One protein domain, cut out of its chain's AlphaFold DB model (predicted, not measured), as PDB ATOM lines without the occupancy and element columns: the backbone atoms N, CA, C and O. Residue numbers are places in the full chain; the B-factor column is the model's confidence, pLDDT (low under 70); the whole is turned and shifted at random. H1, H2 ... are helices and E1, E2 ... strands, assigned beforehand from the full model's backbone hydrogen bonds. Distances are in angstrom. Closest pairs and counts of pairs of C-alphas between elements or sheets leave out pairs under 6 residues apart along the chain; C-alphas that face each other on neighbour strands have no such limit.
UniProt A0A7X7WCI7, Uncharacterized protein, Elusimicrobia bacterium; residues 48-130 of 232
ATOM      1  N   SER A  48       0.769 -13.000 -39.263       94.88
ATOM      2  CA  SER A  48       1.645 -13.140 -40.422       94.88
ATOM      3  C   SER A  48       1.834 -14.613 -40.808       94.88
ATOM      4  O   SER A  48       1.607 -15.523 -40.011       94.88
ATOM      5  N   ALA A  49       2.245 -14.878 -42.049       96.12
ATOM      6  CA  ALA A  49       2.532 -16.234 -42.504       96.12
ATOM      7  C   ALA A  49       3.755 -16.805 -41.788       96.12
ATOM      8  O   ALA A  49       4.808 -16.176 -41.783       96.12
ATOM      9  N   LEU A  50       3.628 -18.005 -41.225       95.62
ATOM     10  CA  LEU A  50       4.751 -18.728 -40.637       95.62
ATOM     11  C   LEU A  50       5.543 -19.443 -41.725       95.62
ATOM     12  O   LEU A  50       4.967 -20.179 -42.524       95.62
ATOM     13  N   LEU A  51       6.855 -19.248 -41.712       95.75
ATOM     14  CA  LEU A  51       7.799 -19.879 -42.623       95.75
ATOM     15  C   LEU A  51       8.840 -20.664 -41.821       95.75
ATOM     16  O   LEU A  51       9.250 -20.240 -40.739       95.75
ATOM     17  N   ASP A  52       9.286 -21.786 -42.374       94.56
ATOM     18  CA  ASP A  52      10.403 -22.572 -41.857       94.56
ATOM     19  C   ASP A  52      11.496 -22.605 -42.925       94.56
ATOM     20  O   ASP A  52      11.316 -23.217 -43.976       94.56
ATOM     21  N   LEU A  53      12.593 -21.890 -42.685       93.31
ATOM     22  CA  LEU A  53      13.734 -21.847 -43.590       93.31
ATOM     23  C   LEU A  53      14.865 -22.645 -42.944       93.31
ATOM     24  O   LEU A  53      15.595 -22.128 -42.104       93.31
ATOM     25  N   ALA A  54      14.986 -23.917 -43.324       87.25
ATOM     26  CA  ALA A  54      16.016 -24.831 -42.821       87.25
ATOM     27  C   ALA A  54      16.072 -24.963 -41.277       87.25
ATOM     28  O   ALA A  54      17.150 -25.096 -40.699       87.25
ATOM     29  N   GLY A  55      14.917 -24.953 -40.604       88.62
ATOM     30  CA  GLY A  55      14.783 -25.081 -39.149       88.62
ATOM     31  C   GLY A  55      14.635 -23.745 -38.415       88.62
ATOM     32  O   GLY A  55      14.123 -23.722 -37.292       88.62
ATOM     33  N   ASP A  56      15.015 -22.634 -39.048       92.38
ATOM     34  CA  ASP A  56      14.799 -21.291 -38.519       92.38
ATOM     35  C   ASP A  56      13.368 -20.826 -38.832       92.38
ATOM     36  O   ASP A  56      12.892 -20.893 -39.969       92.38
ATOM     37  N   LYS A  57      12.661 -20.318 -37.817       95.44
ATOM     38  CA  LYS A  57      11.278 -19.849 -37.971       95.44
ATOM     39  C   LYS A  57      11.223 -18.369 -38.325       95.44
ATOM     40  O   LYS A  57      11.758 -17.525 -37.603       95.44
ATOM     41  N   PHE A  58      10.488 -18.046 -39.381       96.56
ATOM     42  CA  PHE A  58      10.244 -16.681 -39.835       96.56
ATOM     43  C   PHE A  58       8.748 -16.379 -39.902       96.56
ATOM     44  O   PHE A  58       7.899 -17.267 -39.949       96.56
ATOM     45  N   THR A  59       8.441 -15.090 -39.926       95.75
ATOM     46  CA  THR A  59       7.138 -14.550 -40.298       95.75
ATOM     47  C   THR A  59       7.278 -13.784 -41.602       95.75
ATOM     48  O   THR A  59       8.273 -13.085 -41.800       95.75
ATOM     49  N   ALA A  60       6.289 -13.904 -42.481       96.75
ATOM     50  CA  ALA A  60       6.179 -13.123 -43.703       96.75
ATOM     51  C   ALA A  60       4.825 -12.417 -43.783       96.75
ATOM     52  O   ALA A  60       3.792 -12.972 -43.409       96.75
ATOM     53  N   SER A  61       4.830 -11.168 -44.235       95.88
ATOM     54  CA  SER A  61       3.653 -10.304 -44.198       95.88
ATOM     55  C   SER A  61       3.754  -9.153 -45.190       95.88
ATOM     56  O   SER A  61       4.765  -8.993 -45.879       95.88
ATOM     57  N   TYR A  62       2.720  -8.314 -45.209       95.62
ATOM     58  CA  TYR A  62       2.736  -7.038 -45.910       95.62
ATOM     59  C   TYR A  62       2.765  -5.845 -44.962       95.62
ATOM     60  O   TYR A  62       2.167  -5.836 -43.885       95.62
ATOM     61  N   SER A  63       3.455  -4.803 -45.404       94.88
ATOM     62  CA  SER A  63       3.364  -3.452 -44.863       94.88
ATOM     63  C   SER A  63       2.947  -2.489 -45.968       94.88
ATOM     64  O   SER A  63       3.156  -2.766 -47.148       94.88
ATOM     65  N   LEU A  64       2.379  -1.353 -45.583       94.50
ATOM     66  CA  LEU A  64       2.101  -0.246 -46.495       94.50
ATOM     67  C   LEU A  64       2.946   0.961 -46.098       94.50
ATOM     68  O   LEU A  64       3.122   1.237 -44.908       94.50
ATOM     69  N   ASP A  65       3.443   1.700 -47.084       93.62
ATOM     70  CA  ASP A  65       4.035   3.013 -46.839       93.62
ATOM     71  C   ASP A  65       3.024   4.152 -47.050       93.62
ATOM     72  O   ASP A  65       1.842   3.942 -47.333       93.62
ATOM     73  N   ASN A  66       3.484   5.393 -46.882       90.12
ATOM     74  CA  ASN A  66       2.628   6.578 -47.004       90.12
ATOM     75  C   ASN A  66       2.123   6.817 -48.436       90.12
ATOM     76  O   ASN A  66       1.144   7.538 -48.613       90.12
ATOM     77  N   ASN A  67       2.782   6.230 -49.437       91.69
ATOM     78  CA  ASN A  67       2.376   6.293 -50.837       91.69
ATOM     79  C   ASN A  67       1.452   5.133 -51.213       91.69
ATOM     80  O   ASN A  67       1.081   5.019 -52.377       91.69
ATOM     81  N   TRP A  68       1.056   4.309 -50.234       90.50
ATOM     82  CA  TRP A  68       0.255   3.105 -50.430       90.50
ATOM     83  C   TRP A  68       0.967   2.018 -51.239       90.50
ATOM     84  O   TRP A  68       0.316   1.083 -51.713       90.50
ATOM     85  N   ASP A  69       2.296   2.095 -51.342       94.31
ATOM     86  CA  ASP A  69       3.075   1.017 -51.933       94.31
ATOM     87  C   ASP A  69       3.063  -0.183 -50.981       94.31
ATOM     88  O   ASP A  69       3.201  -0.040 -49.759       94.31
ATOM     89  N   LEU A  70       2.903  -1.378 -51.548       94.75
ATOM     90  CA  LEU A  70       2.967  -2.629 -50.805       94.75
ATOM     91  C   LEU A  70       4.413  -3.073 -50.635       94.75
ATOM     92  O   LEU A  70       5.173  -3.177 -51.596       94.75
ATOM     93  N   TRP A  71       4.762  -3.411 -49.402       97.25
ATOM     94  CA  TRP A  71       6.070  -3.920 -49.031       97.25
ATOM     95  C   TRP A  71       5.937  -5.347 -48.531       97.25
ATOM     96  O   TRP A  71       5.240  -5.590 -47.547       97.25
ATOM     97  N   PHE A  72       6.634  -6.281 -49.175       97.50
ATOM     98  CA  PHE A  72       6.838  -7.609 -48.618       97.50
ATOM     99  C   PHE A  72       7.828  -7.518 -47.462       97.50
ATOM    100  O   PHE A  72       8.886  -6.895 -47.582       97.50
ATOM    101  N   TYR A  73       7.472  -8.147 -46.353       95.06
ATOM    102  CA  TYR A  73       8.225  -8.144 -45.114       95.06
ATOM    103  C   TYR A  73       8.507  -9.580 -44.684       95.06
ATOM    104  O   TYR A  73       7.583 -10.390 -44.653       95.06
ATOM    105  N   ILE A  74       9.751  -9.880 -44.311       95.81
ATOM    106  CA  ILE A  74      10.151 -11.146 -43.687       95.81
ATOM    107  C   ILE A  74      10.974 -10.862 -42.431       95.81
ATOM    108  O   ILE A  74      11.850 -10.001 -42.441       95.81
ATOM    109  N   LYS A  75      10.708 -11.570 -41.334       94.62
ATOM    110  CA  LYS A  75      11.404 -11.368 -40.054       94.62
ATOM    111  C   LYS A  75      11.546 -12.694 -39.302       94.62
ATOM    112  O   LYS A  75      10.574 -13.451 -39.266       94.62
ATOM    113  N   PRO A  76      12.699 -12.981 -38.670       95.06
ATOM    114  CA  PRO A  76      12.832 -14.149 -37.802       95.06
ATOM    115  C   PRO A  76      11.895 -14.015 -36.595       95.06
ATOM    116  O   PRO A  76      11.743 -12.930 -36.035       95.06
ATOM    117  N   GLN A  77      11.264 -15.106 -36.161       93.00
ATOM    118  CA  GLN A  77      10.366 -15.065 -34.997       93.00
ATOM    119  C   GLN A  77      11.085 -14.620 -33.716       93.00
ATOM    120  O   GLN A  77      10.464 -14.045 -32.825       93.00
ATOM    121  N   ILE A  78      12.392 -14.873 -33.634       88.00
ATOM    122  CA  ILE A  78      13.241 -14.507 -32.506       88.00
ATOM    123  C   ILE A  78      14.414 -13.680 -33.033       88.00
ATOM    124  O   ILE A  78      15.106 -14.094 -33.956       88.00
ATOM    125  N   GLY A  79      14.660 -12.526 -32.412       85.50
ATOM    126  CA  GLY A  79      15.802 -11.663 -32.714       85.50
ATOM    127  C   GLY A  79      15.508 -10.510 -33.678       85.50
ATOM    128  O   GLY A  79      14.370 -10.229 -34.049       85.50
ATOM    129  N   LEU A  80      16.577  -9.799 -34.038       85.69
ATOM    130  CA  LEU A  80      16.564  -8.681 -34.983       85.69
ATOM    131  C   LEU A  80      17.025  -9.177 -36.350       85.69
ATOM    132  O   LEU A  80      17.975  -9.942 -36.413       85.69
ATOM    133  N   GLY A  81      16.418  -8.716 -37.440       86.88
ATOM    134  CA  GLY A  81      16.851  -9.126 -38.783       86.88
ATOM    135  C   GLY A  81      15.749  -9.068 -39.821       86.88
ATOM    136  O   GLY A  81      15.670  -9.936 -40.684       86.88
ATOM    137  N   ALA A  82      14.849  -8.096 -39.707       90.81
ATOM    138  CA  ALA A  82      13.772  -7.960 -40.665       90.81
ATOM    139  C   ALA A  82      14.298  -7.497 -42.032       90.81
ATOM    140  O   ALA A  82      15.112  -6.579 -42.110       90.81
ATOM    141  N   GLY A  83      13.810  -8.122 -43.097       95.38
ATOM    142  CA  GLY A  83      13.969  -7.680 -44.475       95.38
ATOM    143  C   GLY A  83      12.654  -7.114 -44.997       95.38
ATOM    144  O   GLY A  83      11.588  -7.673 -44.736       95.38
ATOM    145  N   ALA A  84      12.723  -6.007 -45.731       96.56
ATOM    146  CA  ALA A  84      11.561  -5.394 -46.352       96.56
ATOM    147  C   ALA A  84      11.908  -4.878 -47.748       96.56
ATOM    148  O   ALA A  84      12.893  -4.160 -47.924       96.56
ATOM    149  N   TRP A  85      11.072  -5.202 -48.728       97.75
ATOM    150  CA  TRP A  85      11.219  -4.724 -50.102       97.75
ATOM    151  C   TRP A  85       9.861  -4.359 -50.667       97.75
ATOM    152  O   TRP A  85       8.864  -5.024 -50.377       97.75
ATOM    153  N   LYS A  86       9.822  -3.327 -51.509       97.00
ATOM    154  CA  LYS A  86       8.625  -3.053 -52.300       97.00
ATOM    155  C   LYS A  86       8.278  -4.270 -53.149       97.00
ATOM    156  O   LYS A  86       9.169  -4.939 -53.676       97.00
ATOM    157  N   LEU A  87       6.992  -4.558 -53.281       95.88
ATOM    158  CA  LEU A  87       6.513  -5.772 -53.930       95.88
ATOM    159  C   LEU A  87       6.976  -5.868 -55.393       95.88
ATOM    160  O   LEU A  87       7.301  -6.954 -55.868       95.88
ATOM    161  N   GLU A  88       7.084  -4.747 -56.106       95.56
ATOM    162  CA  GLU A  88       7.606  -4.699 -57.473       95.56
ATOM    163  C   GLU A  88       9.108  -4.987 -57.567       95.56
ATOM    164  O   GLU A  88       9.557  -5.505 -58.588       95.56
ATOM    165  N   LYS A  89       9.884  -4.720 -56.508       96.75
ATOM    166  CA  LYS A  89      11.320  -5.035 -56.470       96.75
ATOM    167  C   LYS A  89      11.596  -6.525 -56.370       96.75
ATOM    168  O   LYS A  89      12.674  -6.963 -56.754       96.75
ATOM    169  N   LEU A  90      10.623  -7.316 -55.928       97.56
ATOM    170  CA  LEU A  90      10.755  -8.770 -55.920       97.56
ATOM    171  C   LEU A  90      10.799  -9.376 -57.334       97.56
ATOM    172  O   LEU A  90      11.292 -10.491 -57.488       97.56
ATOM    173  N   ASN A  91      10.350  -8.654 -58.369       96.44
ATOM    174  CA  ASN A  91      10.480  -9.104 -59.760       96.44
ATOM    175  C   ASN A  91      11.953  -9.191 -60.204       96.44
ATOM    176  O   ASN A  91      12.298 -10.017 -61.045       96.44
ATOM    177  N   ASP A  92      12.825  -8.371 -59.606       96.88
ATOM    178  CA  ASP A  92      14.264  -8.342 -59.898       96.88
ATOM    179  C   ASP A  92      15.049  -9.396 -59.098       96.88
ATOM    180  O   ASP A  92      16.256  -9.548 -59.292       96.88
ATOM    181  N   LYS A  93      14.356 -10.149 -58.230       97.19
ATOM    182  CA  LYS A  93      14.913 -11.010 -57.180       97.19
ATOM    183  C   LYS A  93      15.714 -10.211 -56.151       97.19
ATOM    184  O   LYS A  93      16.529  -9.348 -56.463       97.19
ATOM    185  N   VAL A  94      15.510 -10.524 -54.883       97.88
ATOM    186  CA  VAL A  94      16.231  -9.895 -53.773       97.88
ATOM    187  C   VAL A  94      16.887 -10.957 -52.910       97.88
ATOM    188  O   VAL A  94      16.445 -12.103 -52.861       97.88
ATOM    189  N   PHE A  95      17.963 -10.576 -52.233       96.81
ATOM    190  CA  PHE A  95      18.698 -11.465 -51.345       96.81
ATOM    191  C   PHE A  95      18.392 -11.113 -49.896       96.81
ATOM    192  O   PHE A  95      18.443  -9.947 -49.502       96.81
ATOM    193  N   TYR A  96      18.117 -12.138 -49.103       96.56
ATOM    194  CA  TYR A  96      17.937 -12.048 -47.667       96.56
ATOM    195  C   TYR A  96      18.996 -12.889 -46.961       96.56
ATOM    196  O   TYR A  96      19.320 -13.992 -47.402       96.56
ATOM    197  N   SER A  97      19.538 -12.369 -45.863       94.00
ATOM    198  CA  SER A  97      20.515 -13.076 -45.040       94.00
ATOM    199  C   SER A  97      20.242 -12.789 -43.571       94.00
ATOM    200  O   SER A  97      20.175 -11.628 -43.169       94.00
ATOM    201  N   TYR A  98      20.135 -13.843 -42.769       93.31
ATOM    202  CA  TYR A  98      19.991 -13.768 -41.320       93.31
ATOM    203  C   TYR A  98      20.667 -14.975 -40.668       93.31
ATOM    204  O   TYR A  98      20.325 -16.116 -40.965       93.31
ATOM    205  N   GLY A  99      21.649 -14.735 -39.795       89.19
ATOM    206  CA  GLY A  99      22.464 -15.814 -39.235       89.19
ATOM    207  C   GLY A  99      23.138 -16.632 -40.343       89.19
ATOM    208  O   GLY A  99      23.873 -16.080 -41.163       89.19
ATOM    209  N   GLN A 100      22.872 -17.941 -40.369       89.75
ATOM    210  CA  GLN A 100      23.324 -18.843 -41.438       89.75
ATOM    211  C   GLN A 100      22.305 -18.989 -42.577       89.75
ATOM    212  O   GLN A 100      22.651 -19.483 -43.651       89.75
ATOM    213  N   THR A 101      21.073 -18.527 -42.367       90.88
ATOM    214  CA  THR A 101      20.009 -18.577 -43.363       90.88
ATOM    215  C   THR A 101      20.263 -17.537 -44.447       90.88
ATOM    216  O   THR A 101      20.414 -16.341 -44.182       90.88
ATOM    217  N   LYS A 102      20.303 -18.001 -45.698       94.50
ATOM    218  CA  LYS A 102      20.386 -17.172 -46.903       94.50
ATOM    219  C   LYS A 102      19.245 -17.559 -47.825       94.50
ATOM    220  O   LYS A 102      19.054 -18.742 -48.081       94.50
ATOM    221  N   ALA A 103      18.519 -16.575 -48.338       96.44
ATOM    222  CA  ALA A 103      17.410 -16.813 -49.246       96.44
ATOM    223  C   ALA A 103      17.434 -15.856 -50.440       96.44
ATOM    224  O   ALA A 103      17.816 -14.691 -50.321       96.44
ATOM    225  N   ILE A 104      16.995 -16.361 -51.587       97.75
ATOM    226  CA  ILE A 104      16.640 -15.569 -52.761       97.75
ATOM    227  C   ILE A 104      15.122 -15.466 -52.772       97.75
ATOM    228  O   ILE A 104      14.429 -16.482 -52.759       97.75
ATOM    229  N   ILE A 105      14.613 -14.242 -52.781       98.25
ATOM    230  CA  ILE A 105      13.184 -13.956 -52.743       98.25
ATOM    231  C   ILE A 105      12.796 -13.346 -54.082       98.25
ATOM    232  O   ILE A 105      13.382 -12.352 -54.510       98.25
ATOM    233  N   ALA A 106      11.822 -13.946 -54.749       98.06
ATOM    234  CA  ALA A 106      11.346 -13.524 -56.056       98.06
ATOM    235  C   ALA A 106       9.822 -13.457 -56.079       98.06
ATOM    236  O   ALA A 106       9.151 -14.102 -55.275       98.06
ATOM    237  N   ARG A 107       9.271 -12.694 -57.019       97.94
ATOM    238  CA  ARG A 107       7.833 -12.627 -57.272       97.94
ATOM    239  C   ARG A 107       7.549 -12.987 -58.720       97.94
ATOM    240  O   ARG A 107       8.075 -12.346 -59.624       97.94
ATOM    241  N   GLU A 108       6.668 -13.957 -58.935       96.81
ATOM    242  CA  GLU A 108       6.189 -14.336 -60.264       96.81
ATOM    243  C   GLU A 108       4.682 -14.621 -60.216       96.81
ATOM    244  O   GLU A 108       4.200 -15.363 -59.366       96.81
ATOM    245  N   GLN A 109       3.918 -14.002 -61.123       94.56
ATOM    246  CA  GLN A 109       2.483 -14.267 -61.327       94.56
ATOM    247  C   GLN A 109       1.606 -14.254 -60.055       94.56
ATOM    248  O   GLN A 109       0.687 -15.060 -59.924       94.56
ATOM    249  N   GLY A 110       1.849 -13.337 -59.114       94.38
ATOM    250  CA  GLY A 110       1.047 -13.286 -57.885       94.38
ATOM    251  C   GLY A 110       1.545 -14.203 -56.763       94.38
ATOM    252  O   GLY A 110       0.857 -14.351 -55.753       94.38
ATOM    253  N   THR A 111       2.701 -14.843 -56.943       97.38
ATOM    254  CA  THR A 111       3.313 -15.772 -55.989       97.38
ATOM    255  C   THR A 111       4.703 -15.287 -55.609       97.38
ATOM    256  O   THR A 111       5.473 -14.839 -56.459       97.38
ATOM    257  N   ILE A 112       5.015 -15.360 -54.321       98.06
ATOM    258  CA  ILE A 112       6.331 -15.075 -53.764       98.06
ATOM    259  C   ILE A 112       7.052 -16.403 -53.558       98.06
ATOM    260  O   ILE A 112       6.557 -17.295 -52.870       98.06
ATOM    261  N   PHE A 113       8.231 -16.508 -54.156       98.00
ATOM    262  CA  PHE A 113       9.121 -17.655 -54.072       98.00
ATOM    263  C   PHE A 113      10.272 -17.306 -53.139       98.00
ATOM    264  O   PHE A 113      10.950 -16.300 -53.344       98.00
ATOM    265  N   ILE A 114      10.508 -18.137 -52.131       97.75
ATOM    266  CA  ILE A 114      11.608 -17.988 -51.178       97.75
ATOM    267  C   ILE A 114      12.485 -19.227 -51.308       97.75
ATOM    268  O   ILE A 114      12.189 -20.277 -50.743       97.75
ATOM    269  N   GLN A 115      13.558 -19.114 -52.082       97.12
ATOM    270  CA  GLN A 115      14.531 -20.182 -52.271       97.12
ATOM    271  C   GLN A 115      15.628 -20.061 -51.214       97.12
ATOM    272  O   GLN A 115      16.428 -19.127 -51.269       97.12
ATOM    273  N   TYR A 116      15.680 -20.996 -50.266       94.00
ATOM    274  CA  TYR A 116      16.643 -20.983 -49.152       94.00
ATOM    275  C   TYR A 116      17.707 -22.087 -49.251       94.00
ATOM    276  O   TYR A 116      18.695 -22.078 -48.520       94.00
ATOM    277  N   SER A 117      17.558 -23.013 -50.201       91.00
ATOM    278  CA  SER A 117      18.610 -23.944 -50.598       91.00
ATOM    279  C   SER A 117      18.529 -24.233 -52.101       91.00
ATOM    280  O   SER A 117      17.655 -23.734 -52.810       91.00
ATOM    281  N   ARG A 118      19.463 -25.028 -52.637       85.62
ATOM    282  CA  ARG A 118      19.460 -25.376 -54.070       85.62
ATOM    283  C   ARG A 118      18.189 -26.124 -54.492       85.62
ATOM    284  O   ARG A 118      17.806 -26.021 -55.653       85.62
ATOM    285  N   TYR A 119      17.575 -26.865 -53.573       86.44
ATOM    286  CA  TYR A 119      16.457 -27.768 -53.862       86.44
ATOM    287  C   TYR A 119      15.189 -27.438 -53.082       86.44
ATOM    288  O   TYR A 119      14.160 -28.052 -53.341       86.44
ATOM    289  N   GLU A 120      15.251 -26.488 -52.152       91.25
ATOM    290  CA  GLU A 120      14.107 -26.121 -51.336       91.25
ATOM    291  C   GLU A 120      13.658 -24.694 -51.627       91.25
ATOM    292  O   GLU A 120      14.446 -23.737 -51.620       91.25
ATOM    293  N   ASN A 121      12.359 -24.574 -51.872       94.19
ATOM    294  CA  ASN A 121      11.652 -23.324 -52.027       94.19
ATOM    295  C   ASN A 121      10.386 -23.334 -51.161       94.19
ATOM    296  O   ASN A 121       9.787 -24.374 -50.896       94.19
ATOM    297  N   ILE A 122       9.984 -22.151 -50.713       96.50
ATOM    298  CA  ILE A 122       8.625 -21.906 -50.245       96.50
ATOM    299  C   ILE A 122       7.923 -21.076 -51.303       96.50
ATOM    300  O   ILE A 122       8.484 -20.101 -51.804       96.50
ATOM    301  N   GLU A 123       6.690 -21.452 -51.601       97.00
ATOM    302  CA  GLU A 123       5.797 -20.705 -52.471       97.00
ATOM    303  C   GLU A 123       4.637 -20.197 -51.625       97.00
ATOM    304  O   GLU A 123       3.975 -20.973 -50.937       97.00
ATOM    305  N   ILE A 124       4.406 -18.889 -51.648       96.75
ATOM    306  CA  ILE A 124       3.279 -18.273 -50.957       96.75
ATOM    307  C   ILE A 124       2.602 -17.269 -51.875       96.75
ATOM    308  O   ILE A 124       3.240 -16.368 -52.422       96.75
ATOM    309  N   SER A 125       1.296 -17.421 -52.073       96.00
ATOM    310  CA  SER A 125       0.563 -16.470 -52.908       96.00
ATOM    311  C   SER A 125       0.404 -15.128 -52.190       96.00
ATOM    312  O   SER A 125       0.235 -15.067 -50.971       96.00
ATOM    313  N   GLU A 126       0.397 -14.029 -52.945       94.56
ATOM    314  CA  GLU A 126       0.121 -12.699 -52.381       94.56
ATOM    315  C   GLU A 126      -1.257 -12.661 -51.717       94.56
ATOM    316  O   GLU A 126      -1.447 -12.057 -50.661       94.56
ATOM    317  N   LYS A 127      -2.220 -13.367 -52.318       93.00
ATOM    318  CA  LYS A 127      -3.560 -13.521 -51.763       93.00
ATOM    319  C   LYS A 127      -3.518 -14.199 -50.393       93.00
ATOM    320  O   LYS A 127      -4.148 -13.698 -49.470       93.00
ATOM    321  N   GLU A 128      -2.759 -15.283 -50.247       93.94
ATOM    322  CA  GLU A 128      -2.637 -16.007 -48.979       93.94
ATOM    323  C   GLU A 128      -2.051 -15.126 -47.868       93.94
ATOM    324  O   GLU A 128      -2.532 -15.169 -46.737       93.94
ATOM    325  N   LEU A 129      -1.058 -14.287 -48.176       95.12
ATOM    326  CA  LEU A 129      -0.492 -13.346 -47.203       95.12
ATOM    327  C   LEU A 129      -1.548 -12.367 -46.671       95.12
ATOM    328  O   LEU A 129      -1.650 -12.159 -45.461       95.12
ATOM    329  N   PHE A 130      -2.371 -11.802 -47.555       93.75
ATOM    330  CA  PHE A 130      -3.479 -10.936 -47.150       93.75
ATOM    331  C   PHE A 130      -4.602 -11.690 -46.431       93.75
ATOM    332  O   PHE A 130      -5.181 -11.155 -45.486       93.75
TER     333      PHE A 130
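This is residues 48 to 130 of the 232 residues of an uncharacterized protein of Elusimicrobia bacterium (UniProt A0A7X7WCI7). Two curled sheets of four strands, E1 to E4 and E5 to E8, face each other as a small sandwich, together ringing a common inside like a flattened barrel left open between E4 and E5 and between E1 and E8. The short helix H1 joins the sheets, and the short helix H2 packs on E2 at the last residues. The printed part has 83 residues, in the order E1 E2 E3 E4 H1 E5 E6 E7 E8 H2; both sheets run in that order and are antiparallel, and the class is mostly strand. It is compact, with a radius of gyration of the C-alphas of 11.9 A and spans of 34 by 27 by 21 A.

Find C-alpha 49 at (2.532, -16.234, -42.504), where E1, residues 49 to 53, begins. E2, residues 56 to 64, runs 25.8 A, and E3, residues 70 to 76, comes back over 20.0 A. E4 is residues 83 to 86, and H1, residues 87 to 92, follows at once. E5, residues 94 to 98, begins at C-alpha 94 (16.231, -9.895, -53.773). E6, residues 101 to 108, runs 22.2 A; E7 is residues 111 to 115 and E8 residues 121 to 125. H2, residues 126 to 130, ends at C-alpha 130 (-3.479, -10.936, -47.150).

Each sheet is a meander, each strand the antiparallel neighbour of the one before, and the facing parts of the two are 9.0 A centre to centre. Look for N 51 and O 58 of the hairpin E1 and E2, 2.8 A apart, N 61 and O 73 of E2 and E3, 2.9 A, and N 72 and O 85 of E3 and E4, 2.8 A. In the other sheet find N 96 and O 103 of E5 and E6, 2.8 A, N 106 and O 113 of E6 and E7, 2.9 A, and N 112 and O 124 of E7 and E8, 2.8 A. Between the edge strands E4 and E5 the closest C-alphas, Gly 83 and Tyr 96, are 6.7 A apart; for E1 and E8, Leu 51 and Ile 122 are 7.9 A apart. H1 is on the second sheet at a height of 5.4 A, its Leu 90 and Ala 106 of E6 the closest C-alphas at 4.8 A. H2 is on the first sheet at a height of 7.2 A, with Leu 129 and Ser 61 of E2 the closest C-alphas at 6.0 A. In H2 the O i to N i+4 pair is within hydrogen-bond range; in H1 0 of 2 are, but 3 of 3 O i to N i+3 pairs are.

The C-alphas farthest apart, Asn 66 and Tyr 119, are 37.7 A apart. The printed part has no cut and no long link. Its mean pLDDT is 94.4, and no printed residue is under 70.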